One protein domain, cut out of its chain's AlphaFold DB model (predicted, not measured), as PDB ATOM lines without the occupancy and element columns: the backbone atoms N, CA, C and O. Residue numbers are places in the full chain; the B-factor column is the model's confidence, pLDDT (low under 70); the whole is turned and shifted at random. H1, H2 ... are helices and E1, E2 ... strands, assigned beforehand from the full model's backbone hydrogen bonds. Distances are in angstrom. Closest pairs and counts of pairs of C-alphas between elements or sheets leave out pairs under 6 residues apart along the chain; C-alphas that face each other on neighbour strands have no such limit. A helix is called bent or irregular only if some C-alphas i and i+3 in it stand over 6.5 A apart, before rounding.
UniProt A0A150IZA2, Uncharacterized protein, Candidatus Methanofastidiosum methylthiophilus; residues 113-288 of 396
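This is residues 113 to 288 of the 396 residues of an uncharacterized protein of Candidatus Methanofastidiosum methylthiophilus (UniProt A0A150IZA2). Look for a cluster of helices with H3 in the middle and H1, H4 and H5 packed round it, H1 and H5 crossing H3 at steep tilts of 54 and 41 degrees and H4 folding back along it at a shallow tilt of 10 degrees. The helical hairpin of H6 and H7 packs on H5 at one end, and the small strand hairpin of E1 and E2 lies beside H1 at the other, with part of the long opening stretch 113 to 136 pairing along E2. The 176 printed residues hold two named strands and then seven named helices, mostly helix by class; the two-stranded sheet is antiparallel. The whole is compact, with a radius of gyration of the C-alphas of 17.2 A and spans of 59 by 40 by 29 A.

Residues 113 to 136 hold no named element. Find C-alpha 137 at (171.287, 195.598, 187.239), where E1, residues 137 to 141, begins; E2, residues 144 to 149, follows. H1, residues 155 to 170, runs 22.1 A, and H2 is residues 176 to 179. From C-alpha 183 at (176.240, 178.439, 196.567), H3 runs 26.5 A to residue 201. Next come H4, residues 206 to 218, 17.0 A, and H5, residues 222 to 236, 20.8 A. H6, residues 239 to 255, spans 22.6 A. H7, residues 262 to 278, spans 24.5 A and ends at C-alpha 278 at (183.670, 159.633, 181.647). H4 and H6 are irregular, but only just: C-alphas 213 and 216 are 6.7 A apart, and C-alphas 242 and 245 are 6.6 A apart.

Start at the hub, H3. It touches H5 at a steep tilt of 41 degrees, closest at the C-alphas of Ser 188 and Tyr 228, 4.6 A. With residues 190 to 198 alone it touches H1 at a steep tilt of 54 degrees, closest at the C-alphas of Ser 163 and Val 194, 5.5 A. H3 and H4 form a helical hairpin at a shallow tilt of 10 degrees, opposite ways, with the C-alphas of Leu 198 and Leu 207 closest at 6.2 A. H6 and H7 form another, at 22 degrees, with the C-alphas of Ile 248 and Ile 268 closest at 6.6 A. H7 touches H5, closest at the C-alphas of Leu 234 and His 276, 6.4 A. H2 and H7 only just touch, with 3 pairs of C-alphas within 8 A, the closest those of Leu 178 and Leu 265, 6.0 A. In the hairpin of E1 and E2, N 146 and O 138 are within hydrogen-bond range at 2.9 A; the closest C-alphas of E2 and H1, Val 149 and Asn 158, are 5.9 A apart. Every O i to N i+4 pair is within hydrogen-bond range in H1, H3 and H5, against 5 of 9 in H4, 11 of 13 in H6 and 12 of 13 in H7; H2 is too short for such a pair.

The two C-alphas farthest apart are those of Glu 129 and Lys 286, 59.6 A. The printed part has no cut, and no link between named elements is long. The model's pLDDT is under 70 at residues 113 to 153, residue 170 and residues 279 to 286; its mean over the printed part is 78.5.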
ATOM      1  N   ASP A 113     180.930 178.837 171.951       56.56
ATOM      2  CA  ASP A 113     180.142 177.811 171.255       56.56
ATOM      3  C   ASP A 113     179.000 177.243 172.130       56.56
ATOM      4  O   ASP A 113     179.093 177.189 173.357       56.56
ATOM      5  N   HIS A 114     177.880 176.864 171.497       58.53
ATOM      6  CA  HIS A 114     176.668 176.269 172.109       58.53
ATOM      7  C   HIS A 114     175.969 177.043 173.241       58.53
ATOM      8  O   HIS A 114     175.006 176.561 173.827       58.53
ATOM      9  N   THR A 115     176.322 178.309 173.469       53.38
ATOM     10  CA  THR A 115     175.639 179.153 174.467       53.38
ATOM     11  C   THR A 115     174.669 180.178 173.875       53.38
ATOM     12  O   THR A 115     174.202 181.066 174.581       53.38
ATOM     13  N   LYS A 116     174.300 180.083 172.587       53.81
ATOM     14  CA  LYS A 116     173.390 181.071 171.962       53.81
ATOM     15  C   LYS A 116     172.016 181.150 172.640       53.81
ATOM     16  O   LYS A 116     171.431 182.232 172.628       53.81
ATOM     17  N   GLU A 117     171.530 180.036 173.195       57.16
ATOM     18  CA  GLU A 117     170.322 179.991 174.037       57.16
ATOM     19  C   GLU A 117     170.625 180.184 175.531       57.16
ATOM     20  O   GLU A 117     169.797 180.742 176.242       57.16
ATOM     21  N   ILE A 118     171.807 179.756 175.993       59.38
ATOM     22  CA  ILE A 118     172.199 179.736 177.415       59.38
ATOM     23  C   ILE A 118     172.672 181.122 177.905       59.38
ATOM     24  O   ILE A 118     172.541 181.438 179.080       59.38
ATOM     25  N   LEU A 119     173.198 181.970 177.015       61.16
ATOM     26  CA  LEU A 119     173.605 183.356 177.272       61.16
ATOM     27  C   LEU A 119     172.696 184.316 176.477       61.16
ATOM     28  O   LEU A 119     172.346 184.031 175.327       61.16
ATOM     29  N   PRO A 120     172.333 185.492 177.024       55.41
ATOM     30  CA  PRO A 120     171.219 186.296 176.531       55.41
ATOM     31  C   PRO A 120     171.550 186.913 175.168       55.41
ATOM     32  O   PRO A 120     172.715 187.028 174.780       55.41
ATOM     33  N   ARG A 121     170.539 187.394 174.443       55.62
ATOM     34  CA  ARG A 121     170.743 187.911 173.084       55.62
ATOM     35  C   ARG A 121     171.615 189.175 173.048       55.62
ATOM     36  O   ARG A 121     172.463 189.253 172.151       55.62
ATOM     37  N   LEU A 122     171.468 190.117 173.991       59.38
ATOM     38  CA  LEU A 122     172.175 191.407 173.969       59.38
ATOM     39  C   LEU A 122     172.412 191.985 175.381       59.38
ATOM     40  O   LEU A 122     171.493 192.095 176.184       59.38
ATOM     41  N   VAL A 123     173.640 192.431 175.669       63.66
ATOM     42  CA  VAL A 123     173.947 193.264 176.854       63.66
ATOM     43  C   VAL A 123     174.042 194.736 176.441       63.66
ATOM     44  O   VAL A 123     174.699 195.049 175.436       63.66
ATOM     45  N   ARG A 124     173.399 195.634 177.205       63.00
ATOM     46  CA  ARG A 124     173.444 197.093 177.015       63.00
ATOM     47  C   ARG A 124     173.877 197.785 178.306       63.00
ATOM     48  O   ARG A 124     173.100 197.947 179.227       63.00
ATOM     49  N   ILE A 125     175.110 198.262 178.354       63.97
ATOM     50  CA  ILE A 125     175.634 199.044 179.482       63.97
ATOM     51  C   ILE A 125     175.036 200.459 179.522       63.97
ATOM     52  O   ILE A 125     175.088 201.168 178.514       63.97
ATOM     53  N   GLU A 126     174.564 200.891 180.697       62.97
ATOM     54  CA  GLU A 126     174.191 202.285 180.977       62.97
ATOM     55  C   GLU A 126     174.906 202.810 182.227       62.97
ATOM     56  O   GLU A 126     175.153 202.088 183.194       62.97
ATOM     57  N   TRP A 127     175.255 204.095 182.193       57.97
ATOM     58  CA  TRP A 127     175.954 204.773 183.281       57.97
ATOM     59  C   TRP A 127     174.965 205.281 184.315       57.97
ATOM     60  O   TRP A 127     173.970 205.907 183.956       57.97
ATOM     61  N   VAL A 128     175.273 205.084 185.595       57.88
ATOM     62  CA  VAL A 128     174.469 205.625 186.693       57.88
ATOM     63  C   VAL A 128     175.297 206.635 187.463       57.88
ATOM     64  O   VAL A 128     176.448 206.384 187.804       57.88
ATOM     65  N   GLU A 129     174.709 207.807 187.685       51.41
ATOM     66  CA  GLU A 129     175.395 208.960 188.274       51.41
ATOM     67  C   GLU A 129     175.261 209.020 189.806       51.41
ATOM     68  O   GLU A 129     176.025 209.735 190.443       51.41
ATOM     69  N   ASN A 130     174.358 208.227 190.404       49.50
ATOM     70  CA  ASN A 130     174.082 208.224 191.844       49.50
ATOM     71  C   ASN A 130     174.322 206.847 192.491       49.50
ATOM     72  O   ASN A 130     173.669 205.864 192.145       49.50
ATOM     73  N   GLU A 131     175.200 206.797 193.501       50.72
ATOM     74  CA  GLU A 131     175.520 205.589 194.289       50.72
ATOM     75  C   GLU A 131     174.363 205.087 195.169       50.72
ATOM     76  O   GLU A 131     174.375 203.943 195.607       50.72
ATOM     77  N   LYS A 132     173.336 205.914 195.415       44.97
ATOM     78  CA  LYS A 132     172.203 205.563 196.291       44.97
ATOM     79  C   LYS A 132     171.253 204.513 195.700       44.97
ATOM     80  O   LYS A 132     170.456 203.937 196.437       44.97
ATOM     81  N   ASP A 133     171.352 204.225 194.404       48.44
ATOM     82  CA  ASP A 133     170.593 203.151 193.767       48.44
ATOM     83  C   ASP A 133     171.375 201.823 193.816       48.44
ATOM     84  O   ASP A 133     171.996 201.409 192.835       48.44
ATOM     85  N   ASN A 134     171.287 201.111 194.942       42.44
ATOM     86  CA  ASN A 134     171.993 199.845 195.237       42.44
ATOM     87  C   ASN A 134     171.655 198.633 194.334       42.44
ATOM     88  O   ASN A 134     172.111 197.521 194.588       42.44
ATOM     89  N   LYS A 135     170.839 198.780 193.283       44.94
ATOM     90  CA  LYS A 135     170.564 197.676 192.345       44.94
ATOM     91  C   LYS A 135     171.614 197.662 191.235       44.94
ATOM     92  O   LYS A 135     171.598 198.545 190.395       44.94
ATOM     93  N   HIS A 136     172.501 196.667 191.207       50.44
ATOM     94  CA  HIS A 136     173.592 196.553 190.221       50.44
ATOM     95  C   HIS A 136     173.129 196.298 188.768       50.44
ATOM     96  O   HIS A 136     173.914 196.470 187.836       50.44
ATOM     97  N   THR A 137     171.864 195.912 188.557       50.03
ATOM     98  CA  THR A 137     171.287 195.598 187.239       50.03
ATOM     99  C   THR A 137     169.814 196.006 187.137       50.03
ATOM    100  O   THR A 137     169.083 195.905 188.126       50.03
ATOM    101  N   TYR A 138     169.375 196.431 185.947       51.72
ATOM    102  CA  TYR A 138     167.959 196.635 185.607       51.72
ATOM    103  C   TYR A 138     167.592 195.861 184.337       51.72
ATOM    104  O   TYR A 138     168.379 195.815 183.387       51.72
ATOM    105  N   ASP A 139     166.390 195.289 184.322       51.62
ATOM    106  CA  ASP A 139     165.833 194.584 183.168       51.62
ATOM    107  C   ASP A 139     165.079 195.618 182.322       51.62
ATOM    108  O   ASP A 139     164.140 196.246 182.816       51.62
ATOM    109  N   LEU A 140     165.527 195.862 181.086       48.78
ATOM    110  CA  LEU A 140     164.872 196.828 180.197       48.78
ATOM    111  C   LEU A 140     163.785 196.168 179.341       48.78
ATOM    112  O   LEU A 140     162.807 196.853 179.067       48.78
ATOM    113  N   ASN A 141     163.958 194.895 178.931       48.97
ATOM    114  CA  ASN A 141     163.015 194.036 178.180       48.97
ATOM    115  C   ASN A 141     163.544 192.579 178.083       48.97
ATOM    116  O   ASN A 141     164.705 192.322 178.404       48.97
ATOM    117  N   GLU A 142     162.723 191.623 177.612       51.44
ATOM    118  CA  GLU A 142     163.094 190.203 177.425       51.44
ATOM    119  C   GLU A 142     164.424 190.024 176.661       51.44
ATOM    120  O   GLU A 142     164.509 190.214 175.447       51.44
ATOM    121  N   GLY A 143     165.477 189.617 177.378       53.56
ATOM    122  CA  GLY A 143     166.789 189.299 176.803       53.56
ATOM    123  C   GLY A 143     167.776 190.468 176.689       53.56
ATOM    124  O   GLY A 143     168.863 190.252 176.142       53.56
ATOM    125  N   GLU A 144     167.433 191.651 177.216       59.59
ATOM    126  CA  GLU A 144     168.310 192.825 177.327       59.59
ATOM    127  C   GLU A 144     168.485 193.270 178.785       59.59
ATOM    128  O   GLU A 144     167.513 193.530 179.497       59.59
ATOM    129  N   TYR A 145     169.740 193.429 179.213       61.88
ATOM    130  CA  TYR A 145     170.073 193.814 180.587       61.88
ATOM    131  C   TYR A 145     170.976 195.040 180.632       61.88
ATOM    132  O   TYR A 145     171.930 195.151 179.852       61.88
ATOM    133  N   VAL A 146     170.684 195.919 181.594       60.19
ATOM    134  CA  VAL A 146     171.506 197.075 181.941       60.19
ATOM    135  C   VAL A 146     172.397 196.749 183.110       60.19
ATOM    136  O   VAL A 146     171.908 196.416 184.190       60.19
ATOM    137  N   VAL A 147     173.702 196.898 182.904       62.25
ATOM    138  CA  VAL A 147     174.690 196.794 183.976       62.25
ATOM    139  C   VAL A 147     175.238 198.171 184.302       62.25
ATOM    140  O   VAL A 147     175.647 198.910 183.401       62.25
ATOM    141  N   LYS A 148     175.239 198.498 185.597       64.81
ATOM    142  CA  LYS A 148     175.806 199.742 186.113       64.81
ATOM    143  C   LYS A 148     177.324 199.663 186.132       64.81
ATOM    144  O   LYS A 148     177.891 198.713 186.661       64.81
ATOM    145  N   VAL A 149     177.964 200.695 185.601       64.94
ATOM    146  CA  VAL A 149     179.422 200.854 185.618       64.94
ATOM    147  C   VAL A 149     179.795 201.883 186.669       64.94
ATOM    148  O   VAL A 149     179.231 202.981 186.692       64.94
ATOM    149  N   HIS A 150     180.742 201.540 187.540       61.94
ATOM    150  CA  HIS A 150     181.219 202.446 188.574       61.94
ATOM    151  C   HIS A 150     182.276 203.386 187.994       61.94
ATOM    152  O   HIS A 150     183.322 202.946 187.520       61.94
ATOM    153  N   LYS A 151     182.021 204.699 188.075       58.41
ATOM    154  CA  LYS A 151     182.922 205.743 187.557       58.41
ATOM    155  C   LYS A 151     184.323 205.703 188.188       58.41
ATOM    156  O   LYS A 151     185.288 206.059 187.529       58.41
ATOM    157  N   TYR A 152     184.422 205.292 189.451       58.12
ATOM    158  CA  TYR A 152     185.675 205.295 190.218       58.12
ATOM    159  C   TYR A 152     186.448 203.973 190.162       58.12
ATOM    160  O   TYR A 152     187.569 203.907 190.661       58.12
ATOM    161  N   LYS A 153     185.865 202.921 189.576       63.25
ATOM    162  CA  LYS A 153     186.564 201.653 189.352       63.25
ATOM    163  C   LYS A 153     187.362 201.718 188.055       63.25
ATOM    164  O   LYS A 153     186.959 202.405 187.113       63.25
ATOM    165  N   SER A 154     188.465 200.974 187.986       74.31
ATOM    166  CA  SER A 154     189.203 200.822 186.730       74.31
ATOM    167  C   SER A 154     188.305 200.216 185.645       74.31
ATOM    168  O   SER A 154     187.288 199.567 185.922       74.31
ATOM    169  N   GLN A 155     188.653 200.442 184.377       75.25
ATOM    170  CA  GLN A 155     187.894 199.877 183.263       75.25
ATOM    171  C   GLN A 155     187.893 198.341 183.329       75.25
ATOM    172  O   GLN A 155     186.895 197.708 182.997       75.25
ATOM    173  N   GLU A 156     188.991 197.754 183.793       81.88
ATOM    174  CA  GLU A 156     189.174 196.323 183.974       81.88
ATOM    175  C   GLU A 156     188.224 195.759 185.031       81.88
ATOM    176  O   GLU A 156     187.526 194.784 184.758       81.88
ATOM    177  N   GLU A 157     188.117 196.404 186.197       82.62
ATOM    178  CA  GLU A 157     187.175 195.988 187.245       82.62
ATOM    179  C   GLU A 157     185.730 196.065 186.769       82.62
ATOM    180  O   GLU A 157     184.947 195.149 186.997       82.62
ATOM    181  N   ASN A 158     185.389 197.122 186.035       78.25
ATOM    182  CA  ASN A 158     184.064 197.258 185.452       78.25
ATOM    183  C   ASN A 158     183.758 196.137 184.440       78.25
ATOM    184  O   ASN A 158     182.640 195.632 184.409       78.25
ATOM    185  N   ILE A 159     184.731 195.711 183.626       82.31
ATOM    186  CA  ILE A 159     184.556 194.581 182.696       82.31
ATOM    187  C   ILE A 159     184.308 193.274 183.458       82.31
ATOM    188  O   ILE A 159     183.465 192.478 183.033       82.31
ATOM    189  N   ILE A 160     185.007 193.058 184.573       86.38
ATOM    190  CA  ILE A 160     184.830 191.876 185.427       86.38
ATOM    191  C   ILE A 160     183.441 191.896 186.074       86.38
ATOM    192  O   ILE A 160     182.692 190.931 185.934       86.38
ATOM    193  N   ASP A 161     183.051 193.015 186.689       82.75
ATOM    194  CA  ASP A 161     181.732 193.193 187.308       82.75
ATOM    195  C   ASP A 161     180.599 192.958 186.300       82.75
ATOM    196  O   ASP A 161     179.616 192.273 186.600       82.75
ATOM    197  N   ILE A 162     180.741 193.485 185.078       79.06
ATOM    198  CA  ILE A 162     179.763 193.263 184.012       79.06
ATOM    199  C   ILE A 162     179.725 191.797 183.591       79.06
ATOM    200  O   ILE A 162     178.635 191.262 183.390       79.06
ATOM    201  N   SER A 163     180.877 191.137 183.476       83.50
ATOM    202  CA  SER A 163     180.938 189.709 183.144       83.50
ATOM    203  C   SER A 163     180.225 188.863 184.201       83.50
ATOM    204  O   SER A 163     179.411 188.011 183.845       83.50
ATOM    205  N   TYR A 164     180.433 189.145 185.493       86.06
ATOM    206  CA  TYR A 164     179.704 188.481 186.580       86.06
ATOM    207  C   TYR A 164     178.207 188.762 186.532       86.06
ATOM    208  O   TYR A 164     177.403 187.837 186.640       86.06
ATOM    209  N   ALA A 165     177.813 190.025 186.362       79.12
ATOM    210  CA  ALA A 165     176.406 190.402 186.255       79.12
ATOM    211  C   ALA A 165     175.725 189.686 185.081       79.12
ATOM    212  O   ALA A 165     174.594 189.214 185.211       79.12
ATOM    213  N   MET A 166     176.434 189.564 183.957       77.12
ATOM    214  CA  MET A 166     175.984 188.830 182.786       77.12
ATOM    215  C   MET A 166     175.836 187.340 183.094       77.12
ATOM    216  O   MET A 166     174.743 186.816 182.899       77.12
ATOM    217  N   SER A 167     176.864 186.666 183.621       82.69
ATOM    218  CA  SER A 167     176.764 185.240 183.969       82.69
ATOM    219  C   SER A 167     175.591 184.982 184.919       82.69
ATOM    220  O   SER A 167     174.709 184.177 184.618       82.69
ATOM    221  N   ARG A 168     175.495 185.776 185.994       80.81
ATOM    222  CA  ARG A 168     174.456 185.661 187.030       80.81
ATOM    223  C   ARG A 168     173.034 185.752 186.508       80.81
ATOM    224  O   ARG A 168     172.147 185.035 186.958       80.81
ATOM    225  N   ARG A 169     172.803 186.665 185.571       73.94
ATOM    226  CA  ARG A 169     171.461 186.936 185.050       73.94
ATOM    227  C   ARG A 169     171.029 185.977 183.956       73.94
ATOM    228  O   ARG A 169     169.837 185.871 183.688       73.94
ATOM    229  N   THR A 170     171.980 185.359 183.271       68.75
ATOM    230  CA  THR A 170     171.713 184.842 181.930       68.75
ATOM    231  C   THR A 170     171.985 183.361 181.837       68.75
ATOM    232  O   THR A 170     171.144 182.630 181.326       68.75
ATOM    233  N   THR A 171     173.084 182.917 182.440       71.81
ATOM    234  CA  THR A 171     173.420 181.510 182.559       71.81
ATOM    235  C   THR A 171     172.392 180.825 183.449       71.81
ATOM    236  O   THR A 171     172.246 181.173 184.627       71.81
ATOM    237  N   LEU A 172     171.708 179.827 182.879       75.06
ATOM    238  CA  LEU A 172     170.857 178.880 183.604       75.06
ATOM    239  C   LEU A 172     169.714 179.541 184.398       75.06
ATOM    240  O   LEU A 172     169.330 179.067 185.468       75.06
ATOM    241  N   SER A 173     169.139 180.627 183.870       73.50
ATOM    242  CA  SER A 173     168.083 181.409 184.537       73.50
ATOM    243  C   SER A 173     166.901 180.557 185.024       73.50
ATOM    244  O   SER A 173     166.374 180.807 186.106       73.50
ATOM    245  N   GLY A 174     166.532 179.510 184.279       77.25
ATOM    246  CA  GLY A 174     165.439 178.601 184.629       77.25
ATOM    247  C   GLY A 174     165.721 177.651 185.802       77.25
ATOM    248  O   GLY A 174     164.774 177.088 186.337       77.25
ATOM    249  N   VAL A 175     166.979 177.470 186.220       84.62
ATOM    250  CA  VAL A 175     167.359 176.618 187.372       84.62
ATOM    251  C   VAL A 175     168.174 177.353 188.436       84.62
ATOM    252  O   VAL A 175     168.591 176.739 189.412       84.62
ATOM    253  N   ARG A 176     168.390 178.667 188.300       86.31
ATOM    254  CA  ARG A 176     169.119 179.483 189.291       86.31
ATOM    255  C   ARG A 176     168.606 179.281 190.714       86.31
ATOM    256  O   ARG A 176     169.405 179.146 191.627       86.31
ATOM    257  N   TYR A 177     167.288 179.193 190.882       85.88
ATOM    258  CA  TYR A 177     166.668 178.957 192.186       85.88
ATOM    259  C   TYR A 177     167.071 177.613 192.820       85.88
ATOM    260  O   TYR A 177     167.056 177.506 194.038       85.88
ATOM    261  N   LEU A 178     167.427 176.602 192.014       86.75
ATOM    262  CA  LEU A 178     167.969 175.328 192.498       86.75
ATOM    263  C   LEU A 178     169.432 175.483 192.901       86.75
ATOM    264  O   LEU A 178     169.828 175.033 193.969       86.75
ATOM    265  N   LEU A 179     170.220 176.142 192.047       88.25
ATOM    266  CA  LEU A 179     171.646 176.368 192.280       88.25
ATOM    267  C   LEU A 179     171.902 177.221 193.526       88.25
ATOM    268  O   LEU A 179     172.892 177.001 194.205       88.25
ATOM    269  N   SER A 180     170.999 178.140 193.877       87.50
ATOM    270  CA  SER A 180     171.141 178.972 195.078       87.50
ATOM    271  C   SER A 180     171.172 178.188 196.397       87.50
ATOM    272  O   SER A 180     171.654 178.733 197.393       87.50
ATOM    273  N   GLU A 181     170.701 176.937 196.410       89.38
ATOM    274  CA  GLU A 181     170.823 176.025 197.556       89.38
ATOM    275  C   GLU A 181     172.251 175.461 197.697       89.38
ATOM    276  O   GLU A 181     172.695 175.194 198.811       89.38
ATOM    277  N   ASN A 182     173.007 175.356 196.594       91.25
ATOM    278  CA  ASN A 182     174.439 175.046 196.590       91.25
ATOM    279  C   ASN A 182     175.240 176.228 196.017       91.25
ATOM    280  O   ASN A 182     175.638 176.261 194.849       91.25
ATOM    281  N   ARG A 183     175.495 177.210 196.888       91.62
ATOM    282  CA  ARG A 183     176.240 178.439 196.567       91.62
ATOM    283  C   ARG A 183     177.610 178.169 195.947       91.62
ATOM    284  O   ARG A 183     178.012 178.921 195.064       91.62
ATOM    285  N   ASN A 184     178.304 177.120 196.385       93.38
ATOM    286  CA  ASN A 184     179.649 176.807 195.909       93.38
ATOM    287  C   ASN A 184     179.610 176.332 194.458       93.38
ATOM    288  O   ASN A 184     180.336 176.871 193.623       93.38
ATOM    289  N   LEU A 185     178.674 175.443 194.115       92.94
ATOM    290  CA  LEU A 185     178.439 175.046 192.729       92.94
ATOM    291  C   LEU A 185     178.007 176.232 191.852       92.94
ATOM    292  O   LEU A 185     178.542 176.417 190.757       92.94
ATOM    293  N   GLU A 186     177.065 177.057 192.327       92.44
ATOM    294  CA  GLU A 186     176.610 178.254 191.605       92.44
ATOM    295  C   GLU A 186     177.781 179.203 191.298       92.44
ATOM    296  O   GLU A 186     177.954 179.645 190.158       92.44
ATOM    297  N   CYS A 187     178.609 179.494 192.305       92.50
ATOM    298  CA  CYS A 187     179.781 180.349 192.162       92.50
ATOM    299  C   CYS A 187     180.828 179.744 191.224       92.50
ATOM    300  O   CYS A 187     181.395 180.477 190.413       92.50
ATOM    301  N   SER A 188     181.064 178.434 191.276       94.25
ATOM    302  CA  SER A 188     182.009 177.756 190.382       94.25
ATOM    303  C   SER A 188     181.568 177.815 188.919       94.25
ATOM    304  O   SER A 188     182.376 178.159 188.054       94.25
ATOM    305  N   ILE A 189     180.275 177.607 188.639       92.75
ATOM    306  CA  ILE A 189     179.701 177.798 187.296       92.75
ATOM    307  C   ILE A 189     179.909 179.242 186.821       92.75
ATOM    308  O   ILE A 189     180.362 179.466 185.695       92.75
ATOM    309  N   ASP A 190     179.600 180.223 187.675       91.62
ATOM    310  CA  ASP A 190     179.764 181.639 187.346       91.62
ATOM    311  C   ASP A 190     181.220 182.001 187.045       91.62
ATOM    312  O   ASP A 190     181.486 182.683 186.055       91.62
ATOM    313  N   ASN A 191     182.166 181.522 187.853       94.00
ATOM    314  CA  ASN A 191     183.590 181.780 187.654       94.00
ATOM    315  C   ASN A 191     184.091 181.211 186.319       94.00
ATOM    316  O   ASN A 191     184.825 181.900 185.613       94.00
ATOM    317  N   ILE A 192     183.664 180.010 185.922       92.69
ATOM    318  CA  ILE A 192     184.084 179.419 184.640       92.69
ATOM    319  C   ILE A 192     183.499 180.196 183.463       92.69
ATOM    320  O   ILE A 192     184.219 180.540 182.526       92.69
ATOM    321  N   VAL A 193     182.211 180.547 183.510       90.38
ATOM    322  CA  VAL A 193     181.586 181.344 182.441       90.38
ATOM    323  C   VAL A 193     182.240 182.720 182.320       90.38
ATOM    324  O   VAL A 193     182.525 183.167 181.206       90.38
ATOM    325  N   VAL A 194     182.512 183.386 183.445       90.94
ATOM    326  CA  VAL A 194     183.216 184.674 183.465       90.94
ATOM    327  C   VAL A 194     184.613 184.530 182.884       90.94
ATOM    328  O   VAL A 194     184.975 185.303 182.002       90.94
ATOM    329  N   GLU A 195     185.377 183.525 183.298       91.75
ATOM    330  CA  GLU A 195     186.718 183.292 182.774       91.75
ATOM    331  C   GLU A 195     186.705 183.103 181.246       91.75
ATOM    332  O   GLU A 195     187.478 183.752 180.537       91.75
ATOM    333  N   LYS A 196     185.762 182.315 180.707       88.06
ATOM    334  CA  LYS A 196     185.583 182.153 179.251       88.06
ATOM    335  C   LYS A 196     185.240 183.468 178.553       88.06
ATOM    336  O   LYS A 196     185.808 183.772 177.501       88.06
ATOM    337  N   LEU A 197     184.343 184.273 179.129       86.38
ATOM    338  CA  LEU A 197     184.007 185.595 178.592       86.38
ATOM    339  C   LEU A 197     185.243 186.501 178.551       86.38
ATOM    340  O   LEU A 197     185.521 187.113 177.519       86.38
ATOM    341  N   LEU A 198     186.010 186.558 179.640       89.50
ATOM    342  CA  LEU A 198     187.205 187.394 179.747       89.50
ATOM    343  C   LEU A 198     188.315 186.946 178.784       89.50
ATOM    344  O   LEU A 198     188.917 187.797 178.118       89.50
ATOM    345  N   ASN A 199     188.525 185.635 178.635       87.44
ATOM    346  CA  ASN A 199     189.456 185.059 177.658       87.44
ATOM    347  C   ASN A 199     189.117 185.506 176.224       87.44
ATOM    348  O   ASN A 199     189.996 185.953 175.480       87.44
ATOM    349  N   ASN A 200     187.833 185.501 175.859       83.88
ATOM    350  CA  ASN A 200     187.382 185.922 174.530       83.88
ATOM    351  C   ASN A 200     187.388 187.454 174.326       83.88
ATOM    352  O   ASN A 200     187.514 187.934 173.199       83.88
ATOM    353  N   ILE A 201     187.324 188.261 175.391       81.00
ATOM    354  CA  ILE A 201     187.431 189.734 175.306       81.00
ATOM    355  C   ILE A 201     188.845 190.199 174.889       81.00
ATOM    356  O   ILE A 201     188.995 191.298 174.327       81.00
ATOM    357  N   ARG A 202     189.874 189.371 175.137       78.25
ATOM    358  CA  ARG A 202     191.283 189.572 174.737       78.25
ATOM    359  C   ARG A 202     191.868 190.922 175.180       78.25
ATOM    360  O   ARG A 202     192.496 191.633 174.390       78.25
ATOM    361  N   ILE A 203     191.645 191.313 176.438       80.31
ATOM    362  CA  ILE A 203     192.299 192.483 177.051       80.31
ATOM    363  C   ILE A 203     193.367 191.992 178.027       80.31
ATOM    364  O   ILE A 203     193.056 191.326 179.009       80.31
ATOM    365  N   LYS A 204     194.619 192.366 177.747       71.19
ATOM    366  CA  LYS A 204     195.839 191.770 178.311       71.19
ATOM    367  C   LYS A 204     195.961 191.827 179.844       71.19
ATOM    368  O   LYS A 204     196.718 191.040 180.375       71.19
ATOM    369  N   HIS A 205     195.231 192.711 180.528       85.00
ATOM    370  CA  HIS A 205     195.327 192.911 181.987       85.00
ATOM    371  C   HIS A 205     194.045 192.582 182.759       85.00
ATOM    372  O   HIS A 205     194.054 192.547 183.983       85.00
ATOM    373  N   VAL A 206     192.930 192.350 182.058       87.38
ATOM    374  CA  VAL A 206     191.649 192.055 182.718       87.38
ATOM    375  C   VAL A 206     191.680 190.663 183.337       87.38
ATOM    376  O   VAL A 206     191.169 190.471 184.432       87.38
ATOM    377  N   LEU A 207     192.294 189.706 182.637       88.25
ATOM    378  CA  LEU A 207     192.381 188.326 183.094       88.25
ATOM    379  C   LEU A 207     193.313 188.192 184.310       88.25
ATOM    380  O   LEU A 207     192.935 187.563 185.291       88.25
ATOM    381  N   ASP A 208     194.475 188.854 184.285       90.00
ATOM    382  CA  ASP A 208     195.411 188.882 185.419       90.00
ATOM    383  C   ASP A 208     194.737 189.470 186.668       90.00
ATOM    384  O   ASP A 208     194.727 188.854 187.733       90.00
ATOM    385  N   LEU A 209     194.075 190.626 186.513       91.88
ATOM    386  CA  LEU A 209     193.333 191.266 187.599       91.88
ATOM    387  C   LEU A 209     192.194 190.383 188.124       91.88
ATOM    388  O   LEU A 209     191.951 190.338 189.329       91.88
ATOM    389  N   TYR A 210     191.485 189.695 187.227       93.50
ATOM    390  CA  TYR A 210     190.442 188.741 187.591       93.50
ATOM    391  C   TYR A 210     190.999 187.614 188.462       93.50
ATOM    392  O   TYR A 210     190.458 187.354 189.538       93.50
ATOM    393  N   TYR A 211     192.104 186.994 188.047       92.19
ATOM    394  CA  TYR A 211     192.725 185.918 188.810       92.19
ATOM    395  C   TYR A 211     193.188 186.375 190.191       92.19
ATOM    396  O   TYR A 211     192.890 185.713 191.183       92.19
ATOM    397  N   GLU A 212     193.878 187.513 190.268       91.38
ATOM    398  CA  GLU A 212     194.461 188.000 191.520       91.38
ATOM    399  C   GLU A 212     193.412 188.514 192.510       91.38
ATOM    400  O   GLU A 212     193.490 188.210 193.701       91.38
ATOM    401  N   LYS A 213     192.441 189.303 192.034       91.00
ATOM    402  CA  LYS A 213     191.513 190.043 192.903       91.00
ATOM    403  C   LYS A 213     190.182 189.328 193.131       91.00
ATOM    404  O   LYS A 213     189.540 189.592 194.143       91.00
ATOM    405  N   TYR A 214     189.750 188.468 192.207       89.81
ATOM    406  CA  TYR A 214     188.420 187.851 192.253       89.81
ATOM    407  C   TYR A 214     188.489 186.334 192.412       89.81
ATOM    408  O   TYR A 214     187.891 185.808 193.346       89.81
ATOM    409  N   LEU A 215     189.220 185.623 191.549       91.62
ATOM    410  CA  LEU A 215     189.208 184.160 191.581       91.62
ATOM    411  C   LEU A 215     189.989 183.597 192.771       91.62
ATOM    412  O   LEU A 215     189.441 182.816 193.541       91.62
ATOM    413  N   LYS A 216     191.256 183.998 192.939       91.25
ATOM    414  CA  LYS A 216     192.132 183.439 193.977       91.25
ATOM    415  C   LYS A 216     191.556 183.572 195.397       91.25
ATOM    416  O   LYS A 216     191.601 182.572 196.101       91.25
ATOM    417  N   PRO A 217     190.974 184.718 195.810       90.44
ATOM    418  CA  PRO A 217     190.335 184.820 197.124       90.44
ATOM    419  C   PRO A 217     189.115 183.904 197.285       90.44
ATOM    420  O   PRO A 217     188.880 183.391 198.370       90.44
ATOM    421  N   ASN A 218     188.340 183.671 196.218       87.00
ATOM    422  CA  ASN A 218     187.187 182.764 196.276       87.00
ATOM    423  C   ASN A 218     187.617 181.296 196.425       87.00
ATOM    424  O   ASN A 218     186.894 180.511 197.025       87.00
ATOM    425  N   LEU A 219     188.785 180.931 195.887       90.12
ATOM    426  CA  LEU A 219     189.349 179.578 195.955       90.12
ATOM    427  C   LEU A 219     189.999 179.241 197.311       90.12
ATOM    428  O   LEU A 219     190.584 178.170 197.439       90.12
ATOM    429  N   GLU A 220     189.926 180.131 198.307       88.75
ATOM    430  CA  GLU A 220     190.311 179.816 199.693       88.75
ATOM    431  C   GLU A 220     189.261 178.946 200.413       88.75
ATOM    432  O   GLU A 220     189.562 178.361 201.449       88.75
ATOM    433  N   ASP A 221     188.041 178.857 199.875       91.50
ATOM    434  CA  ASP A 221     187.000 177.931 200.325       91.50
ATOM    435  C   ASP A 221     187.204 176.556 199.661       91.50
ATOM    436  O   ASP A 221     187.145 176.442 198.434       91.50
ATOM    437  N   ASP A 222     187.442 175.521 200.474       90.88
ATOM    438  CA  ASP A 222     187.746 174.155 200.021       90.88
ATOM    439  C   ASP A 222     186.626 173.545 199.157       90.88
ATOM    440  O   ASP A 222     186.901 172.849 198.173       90.88
ATOM    441  N   ASP A 223     185.360 173.823 199.480       90.00
ATOM    442  CA  ASP A 223     184.217 173.282 198.741       90.00
ATOM    443  C   ASP A 223     184.072 173.987 197.385       90.00
ATOM    444  O   ASP A 223     183.815 173.351 196.356       90.00
ATOM    445  N   LEU A 224     184.267 175.311 197.353       92.19
ATOM    446  CA  LEU A 224     184.290 176.069 196.100       92.19
ATOM    447  C   LEU A 224     185.460 175.619 195.224       92.19
ATOM    448  O   LEU A 224     185.266 175.396 194.027       92.19
ATOM    449  N   TYR A 225     186.644 175.442 195.817       92.69
ATOM    450  CA  TYR A 225     187.833 174.926 195.147       92.69
ATOM    451  C   TYR A 225     187.543 173.584 194.468       92.69
ATOM    452  O   TYR A 225     187.811 173.436 193.273       92.69
ATOM    453  N   TYR A 226     186.930 172.642 195.192       91.81
ATOM    454  CA  TYR A 226     186.551 171.333 194.663       91.81
ATOM    455  C   TYR A 226     185.648 171.451 193.422       91.81
ATOM    456  O   TYR A 226     186.013 170.974 192.346       91.81
ATOM    457  N   TYR A 227     184.514 172.157 193.527       93.19
ATOM    458  CA  TYR A 227     183.590 172.314 192.396       93.19
ATOM    459  C   TYR A 227     184.201 173.093 191.230       93.19
ATOM    460  O   TYR A 227     183.912 172.800 190.071       93.19
ATOM    461  N   TYR A 228     185.008 174.118 191.520       94.31
ATOM    462  CA  TYR A 228     185.659 174.907 190.481       94.31
ATOM    463  C   TYR A 228     186.608 174.033 189.672       94.31
ATOM    464  O   TYR A 228     186.524 174.057 188.451       94.31
ATOM    465  N   HIS A 229     187.458 173.242 190.327       91.19
ATOM    466  CA  HIS A 229     188.407 172.375 189.636       91.19
ATOM    467  C   HIS A 229     187.721 171.250 188.856       91.19
ATOM    468  O   HIS A 229     188.048 171.062 187.687       91.19
ATOM    469  N   GLU A 230     186.706 170.597 189.428       90.06
ATOM    470  CA  GLU A 230     185.942 169.556 188.725       90.06
ATOM    471  C   GLU A 230     185.315 170.103 187.429       90.06
ATOM    472  O   GLU A 230     185.469 169.537 186.347       90.06
ATOM    473  N   LEU A 231     184.661 171.266 187.506       93.00
ATOM    474  CA  LEU A 231     184.072 171.906 186.332       93.00
ATOM    475  C   LEU A 231     185.133 172.506 185.391       93.00
ATOM    476  O   LEU A 231     184.886 172.621 184.188       93.00
ATOM    477  N   LYS A 232     186.299 172.905 185.911       91.25
ATOM    478  CA  LYS A 232     187.408 173.446 185.117       91.25
ATOM    479  C   LYS A 232     188.033 172.373 184.239       91.25
ATOM    480  O   LYS A 232     188.326 172.653 183.076       91.25
ATOM    481  N   ASP A 233     188.171 171.162 184.762       87.31
ATOM    482  CA  ASP A 233     188.652 170.010 184.006       87.31
ATOM    483  C   ASP A 233     187.672 169.682 182.870       87.31
ATOM    484  O   ASP A 233     188.077 169.575 181.711       87.31
ATOM    485  N   LEU A 234     186.361 169.689 183.150       89.06
ATOM    486  CA  LEU A 234     185.329 169.563 182.110       89.06
ATOM    487  C   LEU A 234     185.396 170.670 181.053       89.06
ATOM    488  O   LEU A 234     185.062 170.444 179.886       89.06
ATOM    489  N   ASP A 235     185.756 171.891 181.449       88.31
ATOM    490  CA  ASP A 235     185.886 173.016 180.528       88.31
ATOM    491  C   ASP A 235     187.108 172.888 179.618       88.31
ATOM    492  O   ASP A 235     186.999 173.183 178.424       88.31
ATOM    493  N   GLY A 236     188.230 172.390 180.149       82.75
ATOM    494  CA  GLY A 236     189.440 172.090 179.377       82.75
ATOM    495  C   GLY A 236     189.176 171.124 178.219       82.75
ATOM    496  O   GLY A 236     189.706 171.300 177.123       82.75
ATOM    497  N   GLU A 237     188.263 170.177 178.427       79.69
ATOM    498  CA  GLU A 237     187.825 169.206 177.416       79.69
ATOM    499  C   GLU A 237     186.662 169.693 176.552       79.69
ATOM    500  O   GLU A 237     186.203 169.000 175.649       79.69
ATOM    501  N   GLY A 238     186.141 170.887 176.831       83.50
ATOM    502  CA  GLY A 238     184.996 171.449 176.128       83.50
ATOM    503  C   GLY A 238     183.647 170.809 176.479       83.50
ATOM    504  O   GLY A 238     182.645 171.189 175.867       83.50
ATOM    505  N   LEU A 239     183.587 169.897 177.457       88.12
ATOM    506  CA  LEU A 239     182.360 169.232 177.918       88.12
ATOM    507  C   LEU A 239     181.479 170.157 178.766       88.12
ATOM    508  O   LEU A 239     180.251 170.038 178.722       88.12
ATOM    509  N   PHE A 240     182.082 171.117 179.476       90.94
ATOM    510  CA  PHE A 240     181.363 172.071 180.325       90.94
ATOM    511  C   PHE A 240     180.285 172.850 179.552       90.94
ATOM    512  O   PHE A 240     179.110 172.830 179.910       90.94
ATOM    513  N   THR A 241     180.639 173.512 178.448       88.06
ATOM    514  CA  THR A 241     179.652 174.277 177.663       88.06
ATOM    515  C   THR A 241     178.762 173.392 176.798       88.06
ATOM    516  O   THR A 241     177.598 173.724 176.607       88.06
ATOM    517  N   ARG A 242     179.293 172.285 176.261       87.94
ATOM    518  CA  ARG A 242     178.610 171.479 175.231       87.94
ATOM    519  C   ARG A 242     177.616 170.479 175.799       87.94
ATOM    520  O   ARG A 242     176.561 170.272 175.198       87.94
ATOM    521  N   ILE A 243     177.939 169.880 176.944       91.81
ATOM    522  CA  ILE A 243     177.092 168.878 177.593       91.81
ATOM    523  C   ILE A 243     176.540 169.423 178.902       91.81
ATOM    524  O   ILE A 243     175.324 169.525 179.030       91.81
ATOM    525  N   TYR A 244     177.400 169.825 179.843       93.31
ATOM    526  CA  TYR A 244     176.968 170.175 181.200       93.31
ATOM    527  C   TYR A 244     175.967 171.341 181.213       93.31
ATOM    528  O   TYR A 244     174.821 171.169 181.628       93.31
ATOM    529  N   LEU A 245     176.341 172.513 180.683       91.69
ATOM    530  CA  LEU A 245     175.431 173.663 180.626       91.69
ATOM    531  C   LEU A 245     174.203 173.399 179.745       91.69
ATOM    532  O   LEU A 245     173.109 173.862 180.071       91.69
ATOM    533  N   THR A 246     174.367 172.655 178.649       90.88
ATOM    534  CA  THR A 246     173.271 172.302 177.737       90.88
ATOM    535  C   THR A 246     172.217 171.450 178.433       90.88
ATOM    536  O   THR A 246     171.036 171.788 178.394       90.88
ATOM    537  N   GLU A 247     172.618 170.381 179.121       92.50
ATOM    538  CA  GLU A 247     171.672 169.491 179.794       92.50
ATOM    539  C   GLU A 247     171.047 170.135 181.030       92.50
ATOM    540  O   GLU A 247     169.866 169.906 181.290       92.50
ATOM    541  N   ILE A 248     171.754 171.024 181.739       92.88
ATOM    542  CA  ILE A 248     171.118 171.816 182.801       92.88
ATOM    543  C   ILE A 248     170.094 172.795 182.213       92.88
ATOM    544  O   ILE A 248     169.007 172.971 182.769       92.88
ATOM    545  N   ASN A 249     170.396 173.422 181.074       89.50
ATOM    546  CA  ASN A 249     169.444 174.295 180.393       89.50
ATOM    547  C   ASN A 249     168.198 173.519 179.932       89.50
ATOM    548  O   ASN A 249     167.077 173.987 180.127       89.50
ATOM    549  N   GLU A 250     168.357 172.313 179.391       89.44
ATOM    550  CA  GLU A 250     167.222 171.456 179.037       89.44
ATOM    551  C   GLU A 250     166.442 170.962 180.254       89.44
ATOM    552  O   GLU A 250     165.209 170.960 180.242       89.44
ATOM    553  N   LEU A 251     167.134 170.596 181.334       90.69
ATOM    554  CA  LEU A 251     166.496 170.292 182.608       90.69
ATOM    555  C   LEU A 251     165.639 171.479 183.064       90.69
ATOM    556  O   LEU A 251     164.485 171.283 183.440       90.69
ATOM    557  N   SER A 252     166.141 172.711 182.929       88.44
ATOM    558  CA  SER A 252     165.383 173.920 183.263       88.44
ATOM    559  C   SER A 252     164.056 174.004 182.510       88.44
ATOM    560  O   SER A 252     163.021 174.227 183.136       88.44
ATOM    561  N   LYS A 253     164.056 173.713 181.200       88.06
ATOM    562  CA  LYS A 253     162.854 173.698 180.352       88.06
ATOM    563  C   LYS A 253     161.853 172.635 180.820       88.06
ATOM    564  O   LYS A 253     160.648 172.880 180.824       88.06
ATOM    565  N   ARG A 254     162.337 171.467 181.264       88.50
ATOM    566  CA  ARG A 254     161.503 170.352 181.764       88.50
ATOM    567  C   ARG A 254     160.926 170.604 183.161       88.50
ATOM    568  O   ARG A 254     159.883 170.039 183.501       88.50
ATOM    569  N   LEU A 255     161.601 171.421 183.968       88.81
ATOM    570  CA  LEU A 255     161.188 171.767 185.329       88.81
ATOM    571  C   LEU A 255     160.232 172.967 185.397       88.81
ATOM    572  O   LEU A 255     159.699 173.242 186.471       88.81
ATOM    573  N   ILE A 256     159.964 173.660 184.282       85.50
ATOM    574  CA  ILE A 256     159.013 174.782 184.250       85.50
ATOM    575  C   ILE A 256     157.654 174.341 184.813       85.50
ATOM    576  O   ILE A 256     157.057 173.363 184.363       85.50
ATOM    577  N   GLY A 257     157.163 175.078 185.814       83.62
ATOM    578  CA  GLY A 257     155.880 174.815 186.472       83.62
ATOM    579  C   GLY A 257     155.887 173.656 187.475       83.62
ATOM    580  O   GLY A 257     154.843 173.365 188.056       83.62
ATOM    581  N   ARG A 258     157.033 173.002 187.708       85.75
ATOM    582  CA  ARG A 258     157.178 171.970 188.744       85.75
ATOM    583  C   ARG A 258     157.608 172.593 190.079       85.75
ATOM    584  O   ARG A 258     158.350 173.574 190.076       85.75
ATOM    585  N   PRO A 259     157.171 172.036 191.223       85.19
ATOM    586  CA  PRO A 259     157.666 172.471 192.522       85.19
ATOM    587  C   PRO A 259     159.141 172.096 192.695       85.19
ATOM    588  O   PRO A 259     159.625 171.132 192.098       85.19
ATOM    589  N   TYR A 260     159.838 172.842 193.549       85.56
ATOM    590  CA  TYR A 260     161.190 172.500 193.980       85.56
ATOM    591  C   TYR A 260     161.236 171.085 194.583       85.56
ATOM    592  O   TYR A 260     160.346 170.694 195.341       85.56
ATOM    593  N   SER A 261     162.300 170.345 194.271       87.94
ATOM    594  CA  SER A 261     162.632 169.056 194.874       87.94
ATOM    595  C   SER A 261     164.152 168.970 195.043       87.94
ATOM    596  O   SER A 261     164.854 169.274 194.075       87.94
ATOM    597  N   PRO A 262     164.676 168.521 196.202       88.00
ATOM    598  CA  PRO A 262     166.115 168.318 196.402       88.00
ATOM    599  C   PRO A 262     166.750 167.412 195.338       88.00
ATOM    600  O   PRO A 262     167.865 167.664 194.890       88.00
ATOM    601  N   HIS A 263     165.995 166.433 194.832       90.75
ATOM    602  CA  HIS A 263     166.442 165.548 193.754       90.75
ATOM    603  C   HIS A 263     166.784 166.284 192.450       90.75
ATOM    604  O   HIS A 263     167.545 165.764 191.641       90.75
ATOM    605  N   HIS A 264     166.244 167.485 192.215       91.81
ATOM    606  CA  HIS A 264     166.633 168.280 191.049       91.81
ATOM    607  C   HIS A 264     168.078 168.784 191.165       91.81
ATOM    608  O   HIS A 264     168.791 168.794 190.166       91.81
ATOM    609  N   LEU A 265     168.504 169.189 192.366       91.31
ATOM    610  CA  LEU A 265     169.871 169.646 192.619       91.31
ATOM    611  C   LEU A 265     170.857 168.472 192.586       91.31
ATOM    612  O   LEU A 265     171.888 168.574 191.926       91.31
ATOM    613  N   GLU A 266     170.494 167.342 193.200       92.56
ATOM    614  CA  GLU A 266     171.285 166.103 193.149       92.56
ATOM    615  C   GLU A 266     171.537 165.642 191.704       92.56
ATOM    616  O   GLU A 266     172.614 165.139 191.384       92.56
ATOM    617  N   GLU A 267     170.558 165.815 190.806       92.94
ATOM    618  CA  GLU A 267     170.766 165.525 189.387       92.94
ATOM    619  C   GLU A 267     171.758 166.502 188.745       92.94
ATOM    620  O   GLU A 267     172.655 166.048 188.041       92.94
ATOM    621  N   ILE A 268     171.668 167.808 189.014       93.38
ATOM    622  CA  ILE A 268     172.616 168.800 188.472       93.38
ATOM    623  C   ILE A 268     174.055 168.480 188.906       93.38
ATOM    624  O   ILE A 268     174.941 168.385 188.055       93.38
ATOM    625  N   GLU A 269     174.276 168.251 190.200       93.19
ATOM    626  CA  GLU A 269     175.577 167.842 190.748       93.19
ATOM    627  C   GLU A 269     176.045 166.513 190.148       93.19
ATOM    628  O   GLU A 269     177.200 166.360 189.748       93.19
ATOM    629  N   GLY A 270     175.124 165.559 190.011       93.12
ATOM    630  CA  GLY A 270     175.407 164.261 189.421       93.12
ATOM    631  C   GLY A 270     175.865 164.337 187.964       93.12
ATOM    632  O   GLY A 270     176.631 163.471 187.553       93.12
ATOM    633  N   ILE A 271     175.422 165.333 187.180       94.19
ATOM    634  CA  ILE A 271     175.878 165.510 185.789       94.19
ATOM    635  C   ILE A 271     177.361 165.892 185.763       94.19
ATOM    636  O   ILE A 271     178.098 165.314 184.968       94.19
ATOM    637  N   ALA A 272     177.805 166.829 186.613       91.75
ATOM    638  CA  ALA A 272     179.216 167.234 186.677       91.75
ATOM    639  C   ALA A 272     180.103 166.019 186.968       91.75
ATOM    640  O   ALA A 272     180.974 165.679 186.164       91.75
ATOM    641  N   LYS A 273     179.748 165.283 188.026       90.38
ATOM    642  CA  LYS A 273     180.476 164.093 188.457       90.38
ATOM    643  C   LYS A 273     180.509 163.007 187.388       90.38
ATOM    644  O   LYS A 273     181.560 162.458 187.093       90.38
ATOM    645  N   TYR A 274     179.366 162.724 186.770       91.44
ATOM    646  CA  TYR A 274     179.272 161.740 185.693       91.44
ATOM    647  C   TYR A 274     180.156 162.096 184.492       91.44
ATOM    648  O   TYR A 274     180.801 161.220 183.922       91.44
ATOM    649  N   LEU A 275     180.191 163.370 184.093       90.38
ATOM    650  CA  LEU A 275     181.034 163.802 182.981       90.38
ATOM    651  C   LEU A 275     182.515 163.733 183.343       90.38
ATOM    652  O   LEU A 275     183.316 163.322 182.507       90.38
ATOM    653  N   HIS A 276     182.862 164.086 184.582       85.12
ATOM    654  CA  HIS A 276     184.226 163.984 185.081       85.12
ATOM    655  C   HIS A 276     184.680 162.515 185.095       85.12
ATOM    656  O   HIS A 276     185.779 162.192 184.647       85.12
ATOM    657  N   ASP A 277     183.785 161.610 185.496       82.62
ATOM    658  CA  ASP A 277     184.013 160.168 185.506       82.62
ATOM    659  C   ASP A 277     184.081 159.544 184.104       82.62
ATOM    660  O   ASP A 277     184.571 158.433 184.002       82.62
ATOM    661  N   ILE A 278     183.609 160.182 183.025       78.75
ATOM    662  CA  ILE A 278     183.670 159.633 181.647       78.75
ATOM    663  C   ILE A 278     184.925 160.046 180.889       78.75
ATOM    664  O   ILE A 278     185.217 159.486 179.827       78.75
ATOM    665  N   ASN A 279     185.664 161.009 181.427       66.19
ATOM    666  CA  ASN A 279     186.846 161.554 180.796       66.19
ATOM    667  C   ASN A 279     187.798 160.422 180.327       66.19
ATOM    668  O   ASN A 279     188.356 159.685 181.152       66.19
ATOM    669  N   PRO A 280     187.993 160.267 178.999       58.00
ATOM    670  CA  PRO A 280     188.693 159.131 178.407       58.00
ATOM    671  C   PRO A 280     190.183 159.067 178.765       58.00
ATOM    672  O   PRO A 280     190.775 157.994 178.614       58.00
ATOM    673  N   ASP A 281     190.770 160.170 179.241       55.56
ATOM    674  CA  ASP A 281     192.153 160.229 179.722       55.56
ATOM    675  C   ASP A 281     192.269 159.845 181.214       55.56
ATOM    676  O   ASP A 281     193.326 159.376 181.647       55.56
ATOM    677  N   LEU A 282     191.184 159.964 181.994       46.41
ATOM    678  CA  LEU A 282     191.151 159.662 183.433       46.41
ATOM    679  C   LEU A 282     190.671 158.236 183.754       46.41
ATOM    680  O   LEU A 282     191.047 157.668 184.786       46.41
ATOM    681  N   THR A 283     189.880 157.608 182.884       46.25
ATOM    682  CA  THR A 283     189.245 156.320 183.207       46.25
ATOM    683  C   THR A 283     190.082 155.098 182.845       46.25
ATOM    684  O   THR A 283     190.345 154.818 181.674       46.25
ATOM    685  N   LYS A 284     190.436 154.305 183.865       46.25
ATOM    686  CA  LYS A 284     191.000 152.946 183.719       46.25
ATOM    687  C   LYS A 284     189.934 151.839 183.711       46.25
ATOM    688  O   LYS A 284     190.247 150.722 183.304       46.25
ATOM    689  N   ASP A 285     188.698 152.150 184.104       51.09
ATOM    690  CA  ASP A 285     187.616 151.178 184.306       51.09
ATOM    691  C   ASP A 285     186.467 151.326 183.292       51.09
ATOM    692  O   ASP A 285     186.345 152.327 182.587       51.09
ATOM    693  N   LYS A 286     185.613 150.294 183.197       62.19
ATOM    694  CA  LYS A 286     184.365 150.340 182.418       62.19
ATOM    695  C   LYS A 286     183.396 151.318 183.084       62.19
ATOM    696  O   LYS A 286     182.716 150.940 184.033       62.19
ATOM    697  N   VAL A 287     183.334 152.540 182.573       71.62
ATOM    698  CA  VAL A 287     182.346 153.538 182.990       71.62
ATOM    699  C   VAL A 287     181.081 153.384 182.152       71.62
ATOM    700  O   VAL A 287     181.152 153.194 180.934       71.62
ATOM    701  N   ASP A 288     179.927 153.432 182.814       82.81
ATOM    702  CA  ASP A 288     178.632 153.453 182.141       82.81
ATOM    703  C   ASP A 288     178.486 154.779 181.389       82.81
ATOM    704  O   ASP A 288     178.574 155.850 181.980       82.81
TER     705      ASP A 288